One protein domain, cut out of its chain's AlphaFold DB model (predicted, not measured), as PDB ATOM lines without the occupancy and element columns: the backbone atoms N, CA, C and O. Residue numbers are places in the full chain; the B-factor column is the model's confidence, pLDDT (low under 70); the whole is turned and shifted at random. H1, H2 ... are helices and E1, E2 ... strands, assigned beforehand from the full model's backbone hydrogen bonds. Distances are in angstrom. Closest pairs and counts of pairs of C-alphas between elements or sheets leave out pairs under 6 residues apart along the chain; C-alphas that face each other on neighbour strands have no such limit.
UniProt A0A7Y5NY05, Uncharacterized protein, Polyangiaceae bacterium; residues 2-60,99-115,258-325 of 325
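AT A GLANCE: This is residues 2 to 60, 99 to 115 and 258 to 325 of the 325 residues of an uncharacterized protein of Polyangiaceae bacterium (UniProt A0A7Y5NY05). One twisted sheet of six strands, curled like part of a barrel, has four helices over one face and no named helix over the other. The helices come in two side-by-side pairs, H1 with H2 over the E2 and E1 part of the sheet and H3 with H4 over the E6 and E5 part, where the two longest strands, E5 and E6, form a hairpin. The printed part has 144 residues with four named helices and six named strands, in the order H1, H2, E1, E2, E3, E4, H3, H4, E5, E6, and its class is mixed, helices and strands. The sheet runs E4, E3, E2, E1, E6, E5, antiparallel throughout. The whole is compact, with a radius of gyration of the C-alphas of 14.9 A and spans of 43 by 33 by 31 A.

IN THESE COORDINATES: H1 is residues 4 to 12, 12.3 A long, and its first C-alpha, of Gly 4, is at (-59.189, -29.653, 115.372). H2, residues 22 to 33, is 17.0 A long. E1 is residues 41 to 47, 19.5 A, and E2 is residues 53 to 60, 22.9 A. Beyond a cut come two short strands, E3 at residues 99 to 101, 6.7 A, and E4 at residues 111 to 114, 9.8 A. After a second cut, H3 is residues 263 to 275, 18.1 A, and H4 is residues 281 to 292, 16.4 A. The two longest strands follow: E5, residues 299 to 308, 28.8 A, begins with C-alpha 299 at (-48.290, -35.736, 107.300), and E6, residues 311 to 320, 29.0 A, ends with C-alpha 320 at (-51.361, -32.524, 109.226).

HOW THE PARTS SIT: The edge strands of the sheet are E4 and E5. E4 and E3 form a hairpin, with N 111 and O 100 at 2.8 A. E3 is antiparallel to E2, with N 57 and O 99 at 2.8 A. E1 and E2 form a hairpin at 157 degrees, with N 43 and O 56 at 2.8 A. E1 and E6 stand at 154 degrees, with N 46 and O 316 at 2.8 A. The hairpin E5 and E6 has N 317 and O 302 at 2.7 A. The sheet and four helices make two layers, the helices on one face. H1 is on the sheet at a height of 9.2 A, over E1 and only just over E6, on which 3 of its C-alphas fall. H2 lies over E2 at 9.7 A and runs along the strands, at 20 degrees to E2 on the local plane. H1 and H2, a helical hairpin, touch at a shallow tilt of 17 degrees, opposite ways; their closest C-alphas, of Arg 5 and Ile 32, are 6.3 A apart. H3 lies over E6 and E5 at a height of 10.7 A. H4 has a height of 10.4 A, over E6, E5 and, only just, E1, on which 3 of its C-alphas fall. H3 and H4 are close but not clearly touching, with the C-alphas of Glu 273 and Ile 283 closest at 6.7 A. H1 and H2 are apart from H3 and H4. In H1, H2, H3 and H4 every O i to N i+4 pair is within hydrogen-bond range.

THE WHOLE: The two C-alphas farthest apart, of Gly 37 and Glu 310, are 44.0 A apart. Residues 61 to 98 are not printed, and C-alphas 60 and 99 are 10.7 A apart across that cut. Residues 116 to 257 are not printed either, with 24.0 A between C-alphas 115 and 258. Of the links that are printed whole, none is long. The mean pLDDT of the printed part is 88.9, with residues 106 to 107, 276 to 279, 310 and 322 to 325 under 70; Pro 325 is the chain's last residue.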
ATOM      1  N   THR A   2     -62.711 -35.358 111.807       80.25
ATOM      2  CA  THR A   2     -61.921 -35.243 113.046       80.25
ATOM      3  C   THR A   2     -61.892 -33.781 113.482       80.25
ATOM      4  O   THR A   2     -61.641 -32.902 112.651       80.25
ATOM      5  N   SER A   3     -62.166 -33.514 114.755       89.75
ATOM      6  CA  SER A   3     -62.102 -32.155 115.301       89.75
ATOM      7  C   SER A   3     -60.667 -31.612 115.266       89.75
ATOM      8  O   SER A   3     -59.696 -32.378 115.268       89.75
ATOM      9  N   GLY A   4     -60.510 -30.283 115.264       91.12
ATOM     10  CA  GLY A   4     -59.189 -29.653 115.372       91.12
ATOM     11  C   GLY A   4     -58.409 -30.128 116.607       91.12
ATOM     12  O   GLY A   4     -57.218 -30.414 116.512       91.12
ATOM     13  N   ARG A   5     -59.092 -30.316 117.743       94.06
ATOM     14  CA  ARG A   5     -58.480 -30.766 119.003       94.06
ATOM     15  C   ARG A   5     -57.984 -32.211 118.952       94.06
ATOM     16  O   ARG A   5     -56.860 -32.478 119.359       94.06
ATOM     17  N   GLU A   6     -58.767 -33.137 118.403       93.94
ATOM     18  CA  GLU A   6     -58.312 -34.523 118.200       93.94
ATOM     19  C   GLU A   6     -57.098 -34.585 117.265       93.94
ATOM     20  O   GLU A   6     -56.152 -35.336 117.510       93.94
ATOM     21  N   ARG A   7     -57.094 -33.763 116.203       94.44
ATOM     22  CA  ARG A   7     -55.954 -33.651 115.285       94.44
ATOM     23  C   ARG A   7     -54.714 -33.109 115.998       94.44
ATOM     24  O   ARG A   7     -53.634 -33.660 115.789       94.44
ATOM     25  N   LEU A   8     -54.874 -32.078 116.833       96.06
ATOM     26  CA  LEU A   8     -53.793 -31.518 117.641       96.06
ATOM     27  C   LEU A   8     -53.167 -32.593 118.534       96.06
ATOM     28  O   LEU A   8     -51.956 -32.794 118.479       96.06
ATOM     29  N   GLU A   9     -53.972 -33.306 119.325       96.88
ATOM     30  CA  GLU A   9     -53.455 -34.317 120.258       96.88
ATOM     31  C   GLU A   9     -52.751 -35.468 119.523       96.88
ATOM     32  O   GLU A   9     -51.692 -35.923 119.959       96.88
ATOM     33  N   ALA A  10     -53.265 -35.884 118.360       95.44
ATOM     34  CA  ALA A  10     -52.595 -36.879 117.525       95.44
ATOM     35  C   ALA A  10     -51.206 -36.407 117.054       95.44
ATOM     36  O   ALA A  10     -50.252 -37.182 117.092       95.44
ATOM     37  N   MET A  11     -51.071 -35.143 116.636       96.50
ATOM     38  CA  MET A  11     -49.780 -34.567 116.234       96.50
ATOM     39  C   MET A  11     -48.829 -34.385 117.425       96.50
ATOM     40  O   MET A  11     -47.635 -34.664 117.319       96.50
ATOM     41  N   LEU A  12     -49.347 -33.962 118.581       97.25
ATOM     42  CA  LEU A  12     -48.567 -33.839 119.814       97.25
ATOM     43  C   LEU A  12     -48.021 -35.194 120.287       97.25
ATOM     44  O   LEU A  12     -46.912 -35.245 120.820       97.25
ATOM     45  N   GLY A  13     -48.759 -36.287 120.078       96.62
ATOM     46  CA  GLY A  13     -48.293 -37.651 120.361       96.62
ATOM     47  C   GLY A  13     -47.149 -38.128 119.454       96.62
ATOM     48  O   GLY A  13     -46.448 -39.078 119.793       96.62
ATOM     49  N   GLU A  14     -46.930 -37.469 118.314       96.00
ATOM     50  CA  GLU A  14     -45.843 -37.776 117.372       96.00
ATOM     51  C   GLU A  14     -44.583 -36.934 117.622       96.00
ATOM     52  O   GLU A  14     -43.513 -37.249 117.093       96.00
ATOM     53  N   CYS A  15     -44.690 -35.876 118.426       95.19
ATOM     54  CA  CYS A  15     -43.581 -35.005 118.806       95.19
ATOM     55  C   CYS A  15     -43.012 -35.433 120.164       95.19
ATOM     56  O   CYS A  15     -43.764 -35.827 121.055       95.19
ATOM     57  N   ASP A  16     -41.698 -35.326 120.352       92.19
ATOM     58  CA  ASP A  16     -41.072 -35.448 121.675       92.19
ATOM     59  C   ASP A  16     -40.852 -34.063 122.309       92.19
ATOM     60  O   ASP A  16     -41.233 -33.040 121.736       92.19
ATOM     61  N   GLY A  17     -40.315 -34.043 123.533       89.88
ATOM     62  CA  GLY A  17     -40.119 -32.816 124.311       89.88
ATOM     63  C   GLY A  17     -39.049 -31.877 123.752       89.88
ATOM     64  O   GLY A  17     -39.121 -30.681 124.022       89.88
ATOM     65  N   ASP A  18     -38.116 -32.398 122.950       90.00
ATOM     66  CA  ASP A  18     -37.055 -31.606 122.318       90.00
ATOM     67  C   ASP A  18     -37.600 -30.773 121.149       90.00
ATOM     68  O   ASP A  18     -37.078 -29.701 120.856       90.00
ATOM     69  N   LEU A  19     -38.661 -31.259 120.492       91.12
ATOM     70  CA  LEU A  19     -39.318 -30.560 119.387       91.12
ATOM     71  C   LEU A  19     -40.501 -29.704 119.852       91.12
ATOM     72  O   LEU A  19     -40.721 -28.610 119.338       91.12
ATOM     73  N   VAL A  20     -41.279 -30.211 120.816       95.06
ATOM     74  CA  VAL A  20     -42.429 -29.509 121.402       95.06
ATOM     75  C   VAL A  20     -42.456 -29.738 122.914       95.06
ATOM     76  O   VAL A  20     -42.950 -30.762 123.407       95.06
ATOM     77  N   SER A  21     -41.943 -28.748 123.649       94.31
ATOM     78  CA  SER A  21     -41.891 -28.743 125.116       94.31
ATOM     79  C   SER A  21     -43.284 -28.806 125.760       94.31
ATOM     80  O   SER A  21     -44.288 -28.447 125.144       94.31
ATOM     81  N   GLU A  22     -43.372 -29.204 127.032       95.19
ATOM     82  CA  GLU A  22     -44.664 -29.256 127.743       95.19
ATOM     83  C   GLU A  22     -45.327 -27.875 127.864       95.19
ATOM     84  O   GLU A  22     -46.545 -27.745 127.738       95.19
ATOM     85  N   VAL A  23     -44.522 -26.818 128.018       94.06
ATOM     86  CA  VAL A  23     -45.020 -25.434 128.014       94.06
ATOM     87  C   VAL A  23     -45.657 -25.099 126.662       94.06
ATOM     88  O   VAL A  23     -46.783 -24.595 126.624       94.06
ATOM     89  N   ALA A  24     -44.989 -25.442 125.554       94.50
ATOM     90  CA  ALA A  24     -45.528 -25.252 124.208       94.50
ATOM     91  C   ALA A  24     -46.812 -26.071 123.987       94.50
ATOM     92  O   ALA A  24     -47.786 -25.543 123.455       94.50
ATOM     93  N   ARG A  25     -46.883 -27.319 124.476       96.06
ATOM     94  CA  ARG A  25     -48.108 -28.147 124.425       96.06
ATOM     95  C   ARG A  25     -49.291 -27.462 125.098       96.06
ATOM     96  O   ARG A  25     -50.384 -27.427 124.534       96.06
ATOM     97  N   GLY A  26     -49.078 -26.892 126.285       94.75
ATOM     98  CA  GLY A  26     -50.103 -26.129 126.997       94.75
ATOM     99  C   GLY A  26     -50.606 -24.924 126.195       94.75
ATOM    100  O   GLY A  26     -51.812 -24.684 126.149       94.75
ATOM    101  N   ARG A  27     -49.702 -24.194 125.529       94.81
ATOM    102  CA  ARG A  27     -50.045 -23.043 124.676       94.81
ATOM    103  C   ARG A  27     -50.798 -23.458 123.410       94.81
ATOM    104  O   ARG A  27     -51.848 -22.891 123.127       94.81
ATOM    105  N   LEU A  28     -50.338 -24.503 122.718       95.31
ATOM    106  CA  LEU A  28     -50.998 -25.063 121.531       95.31
ATOM    107  C   LEU A  28     -52.441 -25.503 121.828       95.31
ATOM    108  O   LEU A  28     -53.346 -25.235 121.038       95.31
ATOM    109  N   ARG A  29     -52.674 -26.131 122.990       95.56
ATOM    110  CA  ARG A  29     -54.017 -26.527 123.447       95.56
ATOM    111  C   ARG A  29     -54.935 -25.329 123.683       95.56
ATOM    112  O   ARG A  29     -56.084 -25.354 123.261       95.56
ATOM    113  N   ARG A  30     -54.429 -24.259 124.305       93.25
ATOM    114  CA  ARG A  30     -55.209 -23.021 124.475       93.25
ATOM    115  C   ARG A  30     -55.535 -22.370 123.132       93.25
ATOM    116  O   ARG A  30     -56.658 -21.926 122.933       93.25
ATOM    117  N   ALA A  31     -54.576 -22.352 122.208       92.75
ATOM    118  CA  ALA A  31     -54.769 -21.774 120.885       92.75
ATOM    119  C   ALA A  31     -55.830 -22.533 120.069       92.75
ATOM    120  O   ALA A  31     -56.739 -21.901 119.532       92.75
ATOM    121  N   ILE A  32     -55.790 -23.874 120.025       93.62
ATOM    122  CA  ILE A  32     -56.789 -24.651 119.264       93.62
ATOM    123  C   ILE A  32     -58.208 -24.498 119.823       93.62
ATOM    124  O   ILE A  32     -59.167 -24.555 119.056       93.62
ATOM    125  N   ASP A  33     -58.356 -24.258 121.129       91.69
ATOM    126  CA  ASP A  33     -59.666 -24.058 121.758       91.69
ATOM    127  C   ASP A  33     -60.359 -22.775 121.249       91.69
ATOM    128  O   ASP A  33     -61.589 -22.692 121.254       91.69
ATOM    129  N   THR A  34     -59.608 -21.813 120.695       89.31
ATOM    130  CA  THR A  34     -60.184 -20.628 120.024       89.31
ATOM    131  C   THR A  34     -60.845 -20.949 118.675       89.31
ATOM    132  O   THR A  34     -61.694 -20.188 118.208       89.31
ATOM    133  N   LEU A  35     -60.505 -22.100 118.082       89.94
ATOM    134  CA  LEU A  35     -61.026 -22.615 116.811       89.94
ATOM    135  C   LEU A  35     -62.079 -23.716 117.027       89.94
ATOM    136  O   LEU A  35     -62.268 -24.589 116.176       89.94
ATOM    137  N   THR A  36     -62.739 -23.716 118.189       85.81
ATOM    138  CA  THR A  36     -63.749 -24.721 118.542       85.81
ATOM    139  C   THR A  36     -64.835 -24.811 117.468       85.81
ATOM    140  O   THR A  36     -65.380 -23.807 117.026       85.81
ATOM    141  N   GLY A  37     -65.148 -26.039 117.048       85.25
ATOM    142  CA  GLY A  37     -66.158 -26.331 116.027       85.25
ATOM    143  C   GLY A  37     -65.635 -26.335 114.586       85.25
ATOM    144  O   GLY A  37     -66.241 -26.989 113.741       85.25
ATOM    145  N   ALA A  38     -64.499 -25.691 114.301       88.56
ATOM    146  CA  ALA A  38     -63.853 -25.783 112.994       88.56
ATOM    147  C   ALA A  38     -63.099 -27.119 112.831       88.56
ATOM    148  O   ALA A  38     -62.669 -27.750 113.808       88.56
ATOM    149  N   SER A  39     -62.879 -27.546 111.583       89.06
ATOM    150  CA  SER A  39     -62.015 -28.695 111.257       89.06
ATOM    151  C   SER A  39     -60.757 -28.250 110.492       89.06
ATOM    152  O   SER A  39     -60.581 -28.603 109.321       89.06
ATOM    153  N   PRO A  40     -59.860 -27.465 111.125       90.69
ATOM    154  CA  PRO A  40     -58.691 -26.924 110.446       90.69
ATOM    155  C   PRO A  40     -57.680 -28.012 110.062       90.69
ATOM    156  O   PRO A  40     -57.527 -29.039 110.736       90.69
ATOM    157  N   GLU A  41     -56.922 -27.746 108.998       94.62
ATOM    158  CA  GLU A  41     -55.610 -28.378 108.818       94.62
ATOM    159  C   GLU A  41     -54.635 -27.668 109.759       94.62
ATOM    160  O   GLU A  41     -54.700 -26.450 109.906       94.62
ATOM    161  N   LEU A  42     -53.754 -28.415 110.420       96.06
ATOM    162  CA  LEU A  42     -52.873 -27.863 111.451       96.06
ATOM    163  C   LEU A  42     -51.415 -28.054 111.063       96.06
ATOM    164  O   LEU A  42     -51.063 -29.089 110.496       96.06
ATOM    165  N   ALA A  43     -50.572 -27.097 111.424       97.00
ATOM    166  CA  ALA A  43     -49.128 -27.250 111.434       97.00
ATOM    167  C   ALA A  43     -48.523 -26.639 112.701       97.00
ATOM    168  O   ALA A  43     -48.988 -25.606 113.183       97.00
ATOM    169  N   PHE A  44     -47.480 -27.282 113.227       96.81
ATOM    170  CA  PHE A  44     -46.623 -26.697 114.259       96.81
ATOM    171  C   PHE A  44     -45.436 -26.047 113.584       96.81
ATOM    172  O   PHE A  44     -44.680 -26.747 112.920       96.81
ATOM    173  N   GLU A  45     -45.273 -24.740 113.745       96.25
ATOM    174  CA  GLU A  45     -44.070 -24.041 113.307       96.25
ATOM    175  C   GLU A  45     -43.032 -24.107 114.437       96.25
ATOM    176  O   GLU A  45     -43.046 -23.300 115.362       96.25
ATOM    177  N   CYS A  46     -42.146 -25.101 114.380       95.25
ATOM    178  CA  CYS A  46     -41.042 -25.282 115.320       95.25
ATOM    179  C   CYS A  46     -39.835 -24.448 114.873       95.25
ATOM    180  O   CYS A  46     -39.296 -24.660 113.781       95.25
ATOM    181  N   HIS A  47     -39.382 -23.520 115.713       93.12
ATOM    182  CA  HIS A  47     -38.188 -22.715 115.445       93.12
ATOM    183  C   HIS A  47     -36.966 -23.521 115.877       93.12
ATOM    184  O   HIS A  47     -36.854 -23.880 117.037       93.12
ATOM    185  N   LEU A  48     -36.051 -23.859 114.971       91.19
ATOM    186  CA  LEU A  48     -34.970 -24.796 115.318       91.19
ATOM    187  C   LEU A  48     -33.819 -24.148 116.104       91.19
ATOM    188  O   LEU A  48     -32.921 -24.842 116.571       91.19
ATOM    189  N   ASP A  49     -33.841 -22.825 116.256       87.56
ATOM    190  CA  ASP A  49     -32.875 -22.027 117.013       87.56
ATOM    191  C   ASP A  49     -33.389 -21.594 118.401       87.56
ATOM    192  O   ASP A  49     -32.688 -20.882 119.121       87.56
ATOM    193  N   SER A  50     -34.603 -21.996 118.792       89.19
ATOM    194  CA  SER A  50     -35.225 -21.625 120.071       89.19
ATOM    195  C   SER A  50     -36.286 -22.654 120.501       89.19
ATOM    196  O   SER A  50     -36.725 -23.455 119.690       89.19
ATOM    197  N   PRO A  51     -36.759 -22.675 121.761       89.69
ATOM    198  CA  PRO A  51     -37.824 -23.598 122.179       89.69
ATOM    199  C   PRO A  51     -39.232 -23.183 121.702       89.69
ATOM    200  O   PRO A  51     -40.228 -23.756 122.155       89.69
ATOM    201  N   ARG A  52     -39.333 -22.157 120.849       92.06
ATOM    202  CA  ARG A  52     -40.592 -21.580 120.379       92.06
ATOM    203  C   ARG A  52     -41.296 -22.513 119.395       92.06
ATOM    204  O   ARG A  52     -40.687 -23.039 118.461       92.06
ATOM    205  N   VAL A  53     -42.608 -22.652 119.580       94.88
ATOM    206  CA  VAL A  53     -43.500 -23.377 118.672       94.88
ATOM    207  C   VAL A  53     -44.775 -22.571 118.485       94.88
ATOM    208  O   VAL A  53     -45.464 -22.317 119.469       94.88
ATOM    209  N   ASP A  54     -45.104 -22.235 117.242       95.50
ATOM    210  CA  ASP A  54     -46.336 -21.521 116.888       95.50
ATOM    211  C   ASP A  54     -47.381 -22.480 116.294       95.50
ATOM    212  O   ASP A  54     -47.048 -23.561 115.787       95.50
ATOM    213  N   LEU A  55     -48.661 -22.095 116.355       95.81
ATOM    214  CA  LEU A  55     -49.749 -22.847 115.721       95.81
ATOM    215  C   LEU A  55     -50.152 -22.178 114.413       95.81
ATOM    216  O   LEU A  55     -50.613 -21.042 114.430       95.81
ATOM    217  N   VAL A  56     -50.095 -22.910 113.304       95.31
ATOM    218  CA  VAL A  56     -50.717 -22.492 112.043       95.31
ATOM    219  C   VAL A  56     -51.950 -23.352 111.804       95.31
ATOM    220  O   VAL A  56     -51.857 -24.576 111.690       95.31
ATOM    221  N   ALA A  57     -53.114 -22.719 111.720       95.19
ATOM    222  CA  ALA A  57     -54.381 -23.365 111.430       95.19
ATOM    223  C   ALA A  57     -54.924 -22.885 110.086       95.19
ATOM    224  O   ALA A  57     -55.265 -21.721 109.907       95.19
ATOM    225  N   ARG A  58     -55.045 -23.797 109.128       94.81
ATOM    226  CA  ARG A  58     -55.665 -23.517 107.837       94.81
ATOM    227  C   ARG A  58     -57.154 -23.803 107.905       94.81
ATOM    228  O   ARG A  58     -57.559 -24.959 108.038       94.81
ATOM    229  N   VAL A  59     -57.953 -22.761 107.734       93.88
ATOM    230  CA  VAL A  59     -59.408 -22.812 107.840       93.88
ATOM    231  C   VAL A  59     -60.053 -22.608 106.474       93.88
ATOM    232  O   VAL A  59     -59.649 -21.734 105.705       93.88
ATOM    233  N   ARG A  60     -61.025 -23.457 106.129       92.69
ATOM    234  CA  ARG A  60     -61.680 -23.455 104.813       92.69
ATOM    235  C   ARG A  60     -62.939 -22.595 104.841       92.69
ATOM    236  O   ARG A  60     -63.480 -22.300 105.900       92.69
ATOM    237  N   ILE A  99     -54.545 -19.049 109.811       93.50
ATOM    238  CA  ILE A  99     -54.608 -18.356 111.092       93.50
ATOM    239  C   ILE A  99     -53.379 -18.790 111.883       93.50
ATOM    240  O   ILE A  99     -53.255 -19.964 112.237       93.50
ATOM    241  N   GLU A 100     -52.453 -17.869 112.116       92.62
ATOM    242  CA  GLU A 100     -51.188 -18.143 112.804       92.62
ATOM    243  C   GLU A 100     -51.224 -17.550 114.213       92.62
ATOM    244  O   GLU A 100     -51.470 -16.360 114.391       92.62
ATOM    245  N   TYR A 101     -50.984 -18.381 115.222       92.00
ATOM    246  CA  TYR A 101     -50.885 -17.970 116.617       92.00
ATOM    247  C   TYR A 101     -49.414 -17.930 116.998       92.00
ATOM    248  O   TYR A 101     -48.789 -18.984 117.120       92.00
ATOM    249  N   ASP A 102     -48.888 -16.723 117.200       90.06
ATOM    250  CA  ASP A 102     -47.573 -16.510 117.799       90.06
ATOM    251  C   ASP A 102     -47.661 -16.826 119.297       90.06
ATOM    252  O   ASP A 102     -48.342 -16.123 120.049       90.06
ATOM    253  N   LEU A 103     -47.030 -17.922 119.722       88.25
ATOM    254  CA  LEU A 103     -47.167 -18.446 121.084       88.25
ATOM    255  C   LEU A 103     -46.014 -18.033 122.002       88.25
ATOM    256  O   LEU A 103     -45.844 -18.629 123.071       88.25
ATOM    257  N   ASP A 104     -45.221 -17.026 121.631       82.25
ATOM    258  CA  ASP A 104     -44.231 -16.444 122.543       82.25
ATOM    259  C   ASP A 104     -44.874 -15.590 123.651       82.25
ATOM    260  O   ASP A 104     -44.319 -15.508 124.751       82.25
ATOM    261  N   GLY A 105     -46.069 -15.036 123.411       71.81
ATOM    262  CA  GLY A 105     -46.858 -14.261 124.376       71.81
ATOM    263  C   GLY A 105     -48.191 -14.921 124.744       71.81
ATOM    264  O   GLY A 105     -48.731 -15.719 123.984       71.81
ATOM    265  N   ASP A 106     -48.745 -14.583 125.912       68.25
ATOM    266  CA  ASP A 106     -50.010 -15.172 126.385       68.25
ATOM    267  C   ASP A 106     -51.272 -14.543 125.743       68.25
ATOM    268  O   ASP A 106     -52.342 -15.139 125.838       68.25
ATOM    269  N   ASP A 107     -51.153 -13.404 125.036       69.94
ATOM    270  CA  ASP A 107     -52.299 -12.594 124.569       69.94
ATOM    271  C   ASP A 107     -52.210 -12.072 123.116       69.94
ATOM    272  O   ASP A 107     -52.975 -11.182 122.724       69.94
ATOM    273  N   ALA A 108     -51.297 -12.592 122.289       70.62
ATOM    274  CA  ALA A 108     -51.162 -12.126 120.907       70.62
ATOM    275  C   ALA A 108     -52.426 -12.433 120.075       70.62
ATOM    276  O   ALA A 108     -52.959 -13.542 120.101       70.62
ATOM    277  N   GLU A 109     -52.922 -11.441 119.328       80.81
ATOM    278  CA  GLU A 109     -53.974 -11.668 118.330       80.81
ATOM    279  C   GLU A 109     -53.407 -12.526 117.187       80.81
ATOM    280  O   GLU A 109     -52.287 -12.258 116.735       80.81
ATOM    281  N   PRO A 110     -54.139 -13.553 116.714       87.69
ATOM    282  CA  PRO A 110     -53.651 -14.384 115.631       87.69
ATOM    283  C   PRO A 110     -53.535 -13.595 114.327       87.69
ATOM    284  O   PRO A 110     -54.330 -12.699 114.030       87.69
ATOM    285  N   TRP A 111     -52.554 -13.967 113.515       86.06
ATOM    286  CA  TRP A 111     -52.352 -13.393 112.194       86.06
ATOM    287  C   TRP A 111     -53.210 -14.098 111.163       86.06
ATOM    288  O   TRP A 111     -53.606 -15.248 111.326       86.06
ATOM    289  N   ILE A 112     -53.456 -13.387 110.068       89.50
ATOM    290  CA  ILE A 112     -54.309 -13.846 108.985       89.50
ATOM    291  C   ILE A 112     -53.483 -13.849 107.707       89.50
ATOM    292  O   ILE A 112     -52.935 -12.823 107.297       89.50
ATOM    293  N   GLY A 113     -53.403 -15.015 107.086       91.81
ATOM    294  CA  GLY A 113     -52.736 -15.253 105.819       91.81
ATOM    295  C   GLY A 113     -53.697 -15.838 104.791       91.81
ATOM    296  O   GLY A 113     -53.678 -17.056 104.581       91.81
ATOM    297  N   PRO A 114     -54.581 -15.050 104.152       93.38
ATOM    298  CA  PRO A 114     -55.498 -15.604 103.166       93.38
ATOM    299  C   PRO A 114     -54.752 -16.148 101.947       93.38
ATOM    300  O   PRO A 114     -53.778 -15.562 101.467       93.38
ATOM    301  N   ALA A 115     -55.246 -17.271 101.427       94.38
ATOM    302  CA  ALA A 115     -54.782 -17.819 100.164       94.38
ATOM    303  C   ALA A 115     -55.377 -17.010  99.016       94.38
ATOM    304  O   ALA A 115     -56.581 -17.048  98.766       94.38
ATOM    305  N   PRO A 258     -43.442 -37.622 104.528       95.44
ATOM    306  CA  PRO A 258     -41.991 -37.630 104.672       95.44
ATOM    307  C   PRO A 258     -41.496 -39.044 104.979       95.44
ATOM    308  O   PRO A 258     -42.114 -39.781 105.749       95.44
ATOM    309  N   ARG A 259     -40.397 -39.437 104.326       96.75
ATOM    310  CA  ARG A 259     -39.836 -40.786 104.430       96.75
ATOM    311  C   ARG A 259     -38.479 -40.750 105.101       96.75
ATOM    312  O   ARG A 259     -37.589 -40.051 104.620       96.75
ATOM    313  N   ALA A 260     -38.281 -41.582 106.117       95.12
ATOM    314  CA  ALA A 260     -37.007 -41.694 106.828       95.12
ATOM    315  C   ALA A 260     -35.857 -42.138 105.906       95.12
ATOM    316  O   ALA A 260     -34.711 -41.755 106.106       95.12
ATOM    317  N   LYS A 261     -36.169 -42.912 104.857       94.75
ATOM    318  CA  LYS A 261     -35.200 -43.383 103.851       94.75
ATOM    319  C   LYS A 261     -34.994 -42.422 102.672       94.75
ATOM    320  O   LYS A 261     -34.304 -42.780 101.721       94.75
ATOM    321  N   SER A 262     -35.630 -41.250 102.668       95.50
ATOM    322  CA  SER A 262     -35.445 -40.272 101.591       95.50
ATOM    323  C   SER A 262     -34.041 -39.674 101.669       95.50
ATOM    324  O   SER A 262     -33.738 -38.940 102.606       95.50
ATOM    325  N   SER A 263     -33.200 -39.952 100.670       93.50
ATOM    326  CA  SER A 263     -31.858 -39.365 100.570       93.50
ATOM    327  C   SER A 263     -31.898 -37.842 100.447       93.50
ATOM    328  O   SER A 263     -31.025 -37.169 100.981       93.50
ATOM    329  N   VAL A 264     -32.935 -37.294  99.803       92.06
ATOM    330  CA  VAL A 264     -33.140 -35.843  99.679       92.06
ATOM    331  C   VAL A 264     -33.418 -35.217 101.045       92.06
ATOM    332  O   VAL A 264     -32.805 -34.217 101.397       92.06
ATOM    333  N   LEU A 265     -34.314 -35.818 101.836       93.81
ATOM    334  CA  LEU A 265     -34.624 -35.314 103.177       93.81
ATOM    335  C   LEU A 265     -33.429 -35.479 104.121       93.81
ATOM    336  O   LEU A 265     -33.109 -34.552 104.854       93.81
ATOM    337  N   ALA A 266     -32.758 -36.633 104.083       93.44
ATOM    338  CA  ALA A 266     -31.560 -36.871 104.883       93.44
ATOM    339  C   ALA A 266     -30.464 -35.844 104.560       93.44
ATOM    340  O   ALA A 266     -30.003 -35.161 105.466       93.44
ATOM    341  N   GLY A 267     -30.143 -35.651 103.275       92.44
ATOM    342  CA  GLY A 267     -29.145 -34.674 102.841       92.44
ATOM    343  C   GLY A 267     -29.504 -33.232 103.211       92.44
ATOM    344  O   GLY A 267     -28.621 -32.472 103.598       92.44
ATOM    345  N   LEU A 268     -30.791 -32.858 103.167       91.69
ATOM    346  CA  LEU A 268     -31.243 -31.553 103.658       91.69
ATOM    347  C   LEU A 268     -30.989 -31.400 105.164       91.69
ATOM    348  O   LEU A 268     -30.445 -30.384 105.584       91.69
ATOM    349  N   LEU A 269     -31.376 -32.386 105.975       92.31
ATOM    350  CA  LEU A 269     -31.174 -32.335 107.427       92.31
ATOM    351  C   LEU A 269     -29.684 -32.301 107.791       92.31
ATOM    352  O   LEU A 269     -29.302 -31.527 108.663       92.31
ATOM    353  N   ASP A 270     -28.844 -33.054 107.077       91.31
ATOM    354  CA  ASP A 270     -27.385 -33.039 107.252       91.31
ATOM    355  C   ASP A 270     -26.795 -31.665 106.883       91.31
ATOM    356  O   ASP A 270     -25.948 -31.124 107.596       91.31
ATOM    357  N   ALA A 271     -27.273 -31.052 105.793       88.50
ATOM    358  CA  ALA A 271     -26.849 -29.712 105.389       88.50
ATOM    359  C   ALA A 271     -27.263 -28.640 106.409       88.50
ATOM    360  O   ALA A 271     -26.501 -27.704 106.653       88.50
ATOM    361  N   LEU A 272     -28.454 -28.770 107.001       88.06
ATOM    362  CA  LEU A 272     -28.949 -27.874 108.046       88.06
ATOM    363  C   LEU A 272     -28.137 -28.005 109.336       88.06
ATOM    364  O   LEU A 272     -27.783 -26.991 109.934       88.06
ATOM    365  N   GLU A 273     -27.820 -29.230 109.741       87.94
ATOM    366  CA  GLU A 273     -26.989 -29.519 110.912       87.94
ATOM    367  C   GLU A 273     -25.578 -28.927 110.777       87.94
ATOM    368  O   GLU A 273     -25.024 -28.416 111.747       87.94
ATOM    369  N   ALA A 274     -25.025 -28.921 109.560       86.31
ATOM    370  CA  ALA A 274     -23.716 -28.336 109.280       86.31
ATOM    371  C   ALA A 274     -23.704 -26.793 109.212       86.31
ATOM    372  O   ALA A 274     -22.651 -26.192 109.412       86.31
ATOM    373  N   ASP A 275     -24.827 -26.148 108.868       77.12
ATOM    374  CA  ASP A 275     -24.886 -24.703 108.563       77.12
ATOM    375  C   ASP A 275     -25.529 -23.850 109.654       77.12
ATOM    376  O   ASP A 275     -25.209 -22.674 109.831       77.12
ATOM    377  N   SER A 276     -26.513 -24.414 110.344       64.56
ATOM    378  CA  SER A 276     -27.345 -23.645 111.255       64.56
ATOM    379  C   SER A 276     -26.743 -23.607 112.658       64.56
ATOM    380  O   SER A 276     -26.082 -24.535 113.111       64.56
ATOM    381  N   ASN A 277     -27.057 -22.550 113.414       61.78
ATOM    382  CA  ASN A 277     -26.862 -22.557 114.869       61.78
ATOM    383  C   ASN A 277     -27.824 -23.536 115.581       61.78
ATOM    384  O   ASN A 277     -27.833 -23.571 116.811       61.78
ATOM    385  N   ALA A 278     -28.656 -24.293 114.847       59.06
ATOM    386  CA  ALA A 278     -29.509 -25.329 115.413       59.06
ATOM    387  C   ALA A 278     -28.629 -26.530 115.789       59.06
ATOM    388  O   ALA A 278     -28.509 -27.508 115.056       59.06
ATOM    389  N   ALA A 279     -27.946 -26.421 116.925       57.06
ATOM    390  CA  ALA A 279     -27.092 -27.473 117.445       57.06
ATOM    391  C   ALA A 279     -27.907 -28.751 117.707       57.06
ATOM    392  O   ALA A 279     -28.781 -28.744 118.569       57.06
ATOM    393  N   GLY A 280     -27.572 -29.836 116.995       73.62
ATOM    394  CA  GLY A 280     -27.870 -31.253 117.268       73.62
ATOM    395  C   GLY A 280     -29.309 -31.613 117.655       73.62
ATOM    396  O   GLY A 280     -30.061 -32.161 116.852       73.62
ATOM    397  N   ALA A 281     -29.704 -31.314 118.894       82.19
ATOM    398  CA  ALA A 281     -30.921 -31.835 119.509       82.19
ATOM    399  C   ALA A 281     -32.220 -31.552 118.717       82.19
ATOM    400  O   ALA A 281     -32.990 -32.499 118.538       82.19
ATOM    401  N   PRO A 282     -32.485 -30.343 118.174       87.94
ATOM    402  CA  PRO A 282     -33.688 -30.103 117.370       87.94
ATOM    403  C   PRO A 282     -33.693 -30.862 116.034       87.94
ATOM    404  O   PRO A 282     -34.743 -31.339 115.601       87.94
ATOM    405  N   ILE A 283     -32.533 -31.012 115.383       91.62
ATOM    406  CA  ILE A 283     -32.414 -31.777 114.132       91.62
ATOM    407  C   ILE A 283     -32.614 -33.270 114.405       91.62
ATOM    408  O   ILE A 283     -33.381 -33.927 113.697       91.62
ATOM    409  N   ASP A 284     -32.017 -33.798 115.473       93.31
ATOM    410  CA  ASP A 284     -32.238 -35.177 115.912       93.31
ATOM    411  C   ASP A 284     -33.706 -35.436 116.262       93.31
ATOM    412  O   ASP A 284     -34.275 -36.462 115.876       93.31
ATOM    413  N   ALA A 285     -34.355 -34.494 116.951       94.12
ATOM    414  CA  ALA A 285     -35.780 -34.564 117.256       94.12
ATOM    415  C   ALA A 285     -36.637 -34.593 115.985       94.12
ATOM    416  O   ALA A 285     -37.580 -35.387 115.887       94.12
ATOM    417  N   LEU A 286     -36.265 -33.807 114.972       95.25
ATOM    418  CA  LEU A 286     -36.921 -33.824 113.670       95.25
ATOM    419  C   LEU A 286     -36.718 -35.163 112.941       95.25
ATOM    420  O   LEU A 286     -37.687 -35.724 112.427       95.25
ATOM    421  N   ARG A 287     -35.508 -35.743 112.960       96.19
ATOM    422  CA  ARG A 287     -35.244 -37.092 112.412       96.19
ATOM    423  C   ARG A 287     -36.102 -38.154 113.102       96.19
ATOM    424  O   ARG A 287     -36.705 -38.991 112.428       96.19
ATOM    425  N   ARG A 288     -36.213 -38.102 114.436       96.69
ATOM    426  CA  ARG A 288     -37.085 -39.004 115.210       96.69
ATOM    427  C   ARG A 288     -38.556 -38.817 114.857       96.69
ATOM    428  O   ARG A 288     -39.268 -39.809 114.709       96.69
ATOM    429  N   TRP A 289     -39.018 -37.575 114.693       97.25
ATOM    430  CA  TRP A 289     -40.380 -37.297 114.233       97.25
ATOM    431  C   TRP A 289     -40.634 -37.909 112.850       97.25
ATOM    432  O   TRP A 289     -41.592 -38.668 112.704       97.25
ATOM    433  N   VAL A 290     -39.737 -37.693 111.876       97.62
ATOM    434  CA  VAL A 290     -39.833 -38.287 110.528       97.62
ATOM    435  C   VAL A 290     -39.909 -39.813 110.600       97.62
ATOM    436  O   VAL A 290     -40.752 -40.411 109.937       97.62
ATOM    437  N   ALA A 291     -39.085 -40.453 111.435       96.94
ATOM    438  CA  ALA A 291     -39.127 -41.902 111.629       96.94
ATOM    439  C   ALA A 291     -40.466 -42.388 112.216       96.94
ATOM    440  O   ALA A 291     -40.970 -43.435 111.810       96.94
ATOM    441  N   ARG A 292     -41.080 -41.629 113.137       96.62
ATOM    442  CA  ARG A 292     -42.397 -41.955 113.721       96.62
ATOM    443  C   ARG A 292     -43.542 -41.837 112.712       96.62
ATOM    444  O   ARG A 292     -44.501 -42.611 112.785       96.62
ATOM    445  N   VAL A 293     -43.460 -40.876 111.792       96.06
ATOM    446  CA  VAL A 293     -44.512 -40.602 110.797       96.06
ATOM    447  C   VAL A 293     -44.219 -41.160 109.403       96.06
ATOM    448  O   VAL A 293     -44.925 -40.804 108.460       96.06
ATOM    449  N   ASP A 294     -43.207 -42.019 109.272       96.12
ATOM    450  CA  ASP A 294     -42.674 -42.508 107.997       96.12
ATOM    451  C   ASP A 294     -43.779 -42.872 106.991       96.12
ATOM    452  O   ASP A 294     -44.653 -43.702 107.257       96.12
ATOM    453  N   ALA A 295     -43.754 -42.196 105.839       92.81
ATOM    454  CA  ALA A 295     -44.683 -42.372 104.723       92.81
ATOM    455  C   ALA A 295     -46.184 -42.176 105.044       92.81
ATOM    456  O   ALA A 295     -47.037 -42.518 104.218       92.81
ATOM    457  N   ARG A 296     -46.550 -41.588 106.193       93.38
ATOM    458  CA  ARG A 296     -47.953 -41.268 106.508       93.38
ATOM    459  C   ARG A 296     -48.462 -40.164 105.583       93.38
ATOM    460  O   ARG A 296     -48.070 -39.009 105.706       93.38
ATOM    461  N   ALA A 297     -49.400 -40.505 104.698       92.19
ATOM    462  CA  ALA A 297     -49.963 -39.588 103.701       92.19
ATOM    463  C   ALA A 297     -50.628 -38.330 104.290       92.19
ATOM    464  O   ALA A 297     -50.714 -37.302 103.625       92.19
ATOM    465  N   SER A 298     -51.084 -38.397 105.541       93.00
ATOM    466  CA  SER A 298     -51.686 -37.270 106.256       93.00
ATOM    467  C   SER A 298     -50.667 -36.304 106.865       93.00
ATOM    468  O   SER A 298     -51.079 -35.324 107.487       93.00
ATOM    469  N   ARG A 299     -49.360 -36.566 106.736       95.75
ATOM    470  CA  ARG A 299     -48.290 -35.736 107.300       95.75
ATOM    471  C   ARG A 299     -47.491 -35.033 106.224       95.75
ATOM    472  O   ARG A 299     -47.232 -35.574 105.148       95.75
ATOM    473  N   VAL A 300     -47.096 -33.812 106.553       96.31
ATOM    474  CA  VAL A 300     -46.256 -32.960 105.721       96.31
ATOM    475  C   VAL A 300     -45.178 -32.371 106.608       96.31
ATOM    476  O   VAL A 300     -45.457 -31.960 107.731       96.31
ATOM    477  N   LEU A 301     -43.955 -32.341 106.102       96.88
ATOM    478  CA  LEU A 301     -42.880 -31.550 106.674       96.88
ATOM    479  C   LEU A 301     -42.566 -30.427 105.700       96.88
ATOM    480  O   LEU A 301     -42.181 -30.714 104.569       96.88
ATOM    481  N   THR A 302     -42.685 -29.179 106.135       95.69
ATOM    482  CA  THR A 302     -42.187 -28.043 105.356       95.69
ATOM    483  C   THR A 302     -41.043 -27.387 106.105       95.69
ATOM    484  O   THR A 302     -41.186 -27.038 107.269       95.69
ATOM    485  N   MET A 303     -39.901 -27.208 105.454       94.19
ATOM    486  CA  MET A 303     -38.759 -26.485 106.007       94.19
ATOM    487  C   MET A 303     -38.747 -25.076 105.437       94.19
ATOM    488  O   MET A 303     -38.776 -24.918 104.222       94.19
ATOM    489  N   LYS A 304     -38.684 -24.064 106.302       93.25
ATOM    490  CA  LYS A 304     -38.501 -22.668 105.908       93.25
ATOM    491  C   LYS A 304     -37.134 -22.188 106.339       93.25
ATOM    492  O   LYS A 304     -36.838 -22.141 107.533       93.25
ATOM    493  N   LEU A 305     -36.332 -21.785 105.368       89.19
ATOM    494  CA  LEU A 305     -34.988 -21.280 105.589       89.19
ATOM    495  C   LEU A 305     -34.990 -19.785 105.303       89.19
ATOM    496  O   LEU A 305     -35.196 -19.372 104.168       89.19
ATOM    497  N   THR A 306     -34.812 -18.972 106.343       86.06
ATOM    498  CA  THR A 306     -34.707 -17.514 106.235       86.06
ATOM    499  C   THR A 306     -33.242 -17.109 106.185       86.06
ATOM    500  O   THR A 306     -32.489 -17.459 107.093       86.06
ATOM    501  N   LEU A 307     -32.870 -16.303 105.191       76.12
ATOM    502  CA  LEU A 307     -31.567 -15.647 105.173       76.12
ATOM    503  C   LEU A 307     -31.616 -14.331 105.945       76.12
ATOM    504  O   LEU A 307     -32.354 -13.409 105.594       76.12
ATOM    505  N   GLU A 308     -30.817 -14.243 107.003       73.31
ATOM    506  CA  GLU A 308     -30.624 -13.025 107.783       73.31
ATOM    507  C   GLU A 308     -29.132 -12.683 107.837       73.31
ATOM    508  O   GLU A 308     -28.402 -13.166 108.702       73.31
ATOM    509  N   ARG A 309     -28.682 -11.804 106.929       70.81
ATOM    510  CA  ARG A 309     -27.279 -11.358 106.802       70.81
ATOM    511  C   ARG A 309     -26.305 -12.539 106.670       70.81
ATOM    512  O   ARG A 309     -26.143 -13.059 105.580       70.81
ATOM    513  N   GLU A 310     -25.688 -12.952 107.774       67.75
ATOM    514  CA  GLU A 310     -24.670 -14.009 107.857       67.75
ATOM    515  C   GLU A 310     -25.216 -15.315 108.458       67.75
ATOM    516  O   GLU A 310     -24.453 -16.240 108.725       67.75
ATOM    517  N   LYS A 311     -26.521 -15.389 108.755       72.75
ATOM    518  CA  LYS A 311     -27.125 -16.531 109.447       72.75
ATOM    519  C   LYS A 311     -28.348 -17.052 108.706       72.75
ATOM    520  O   LYS A 311     -29.252 -16.292 108.358       72.75
ATOM    521  N   THR A 312     -28.406 -18.370 108.563       78.81
ATOM    522  CA  THR A 312     -29.608 -19.091 108.144       78.81
ATOM    523  C   THR A 312     -30.433 -19.423 109.384       78.81
ATOM    524  O   THR A 312     -29.975 -20.156 110.262       78.81
ATOM    525  N   ARG A 313     -31.656 -18.888 109.475       87.31
ATOM    526  CA  ARG A 313     -32.640 -19.345 110.469       87.31
ATOM    527  C   ARG A 313     -33.553 -20.380 109.854       87.31
ATOM    528  O   ARG A 313     -33.989 -20.223 108.714       87.31
ATOM    529  N   VAL A 314     -33.889 -21.399 110.630       90.25
ATOM    530  CA  VAL A 314     -34.627 -22.554 110.133       90.25
ATOM    531  C   VAL A 314     -35.864 -22.761 110.986       90.25
ATOM    532  O   VAL A 314     -35.786 -22.801 112.212       90.25
ATOM    533  N   LYS A 315     -37.003 -22.916 110.317       93.56
ATOM    534  CA  LYS A 315     -38.254 -23.353 110.931       93.56
ATOM    535  C   LYS A 315     -38.719 -24.642 110.274       93.56
ATOM    536  O   LYS A 315     -38.631 -24.771 109.051       93.56
ATOM    537  N   ALA A 316     -39.228 -25.567 111.072       95.38
ATOM    538  CA  ALA A 316     -39.863 -26.790 110.603       95.38
ATOM    539  C   ALA A 316     -41.369 -26.711 110.869       95.38
ATOM    540  O   ALA A 316     -41.789 -26.577 112.012       95.38
ATOM    541  N   TYR A 317     -42.176 -26.813 109.819       97.12
ATOM    542  CA  TYR A 317     -43.625 -26.923 109.905       97.12
ATOM    543  C   TYR A 317     -44.009 -28.398 109.902       97.12
ATOM    544  O   TYR A 317     -43.882 -29.081 108.880       97.12
ATOM    545  N   LEU A 318     -44.484 -28.890 111.042       97.06
ATOM    546  CA  LEU A 318     -44.976 -30.257 111.200       97.06
ATOM    547  C   LEU A 318     -46.475 -30.252 110.922       97.06
ATOM    548  O   LEU A 318     -47.274 -29.929 111.799       97.06
ATOM    549  N   GLY A 319     -46.848 -30.527 109.678       95.06
ATOM    550  CA  GLY A 319     -48.205 -30.386 109.168       95.06
ATOM    551  C   GLY A 319     -49.029 -31.671 109.210       95.06
ATOM    552  O   GLY A 319     -48.528 -32.785 109.039       95.06
ATOM    553  N   SER A 320     -50.338 -31.495 109.351       92.81
ATOM    554  CA  SER A 320     -51.361 -32.524 109.226       92.81
ATOM    555  C   SER A 320     -52.400 -32.081 108.209       92.81
ATOM    556  O   SER A 320     -53.243 -31.226 108.495       92.81
ATOM    557  N   LEU A 321     -52.358 -32.684 107.020       82.06
ATOM    558  CA  LEU A 321     -53.343 -32.406 105.980       82.06
ATOM    559  C   LEU A 321     -54.700 -32.975 106.393       82.06
ATOM    560  O   LEU A 321     -54.812 -34.101 106.897       82.06
ATOM    561  N   GLY A 322     -55.762 -32.204 106.161       68.94
ATOM    562  CA  GLY A 322     -57.106 -32.769 106.082       68.94
ATOM    563  C   GLY A 322     -57.120 -33.881 105.035       68.94
ATOM    564  O   GLY A 322     -56.336 -33.833 104.086       68.94
ATOM    565  N   SER A 323     -57.990 -34.885 105.182       51.34
ATOM    566  CA  SER A 323     -58.271 -35.783 104.059       51.34
ATOM    567  C   SER A 323     -58.643 -34.899 102.872       51.34
ATOM    568  O   SER A 323     -59.607 -34.131 102.951       51.34
ATOM    569  N   VAL A 324     -57.806 -34.911 101.839       39.72
ATOM    570  CA  VAL A 324     -58.099 -34.247 100.576       39.72
ATOM    571  C   VAL A 324     -59.228 -35.077  99.963       39.72
ATOM    572  O   VAL A 324     -58.996 -36.267  99.750       39.72
ATOM    573  N   PRO A 325     -60.456 -34.544  99.814       35.72
ATOM    574  CA  PRO A 325     -61.462 -35.229  99.017       35.72
ATOM    575  C   PRO A 325     -61.005 -35.358  97.563       35.72
ATOM    576  O   PRO A 325     -60.305 -34.434  97.080       35.72
TER     577      PRO A 325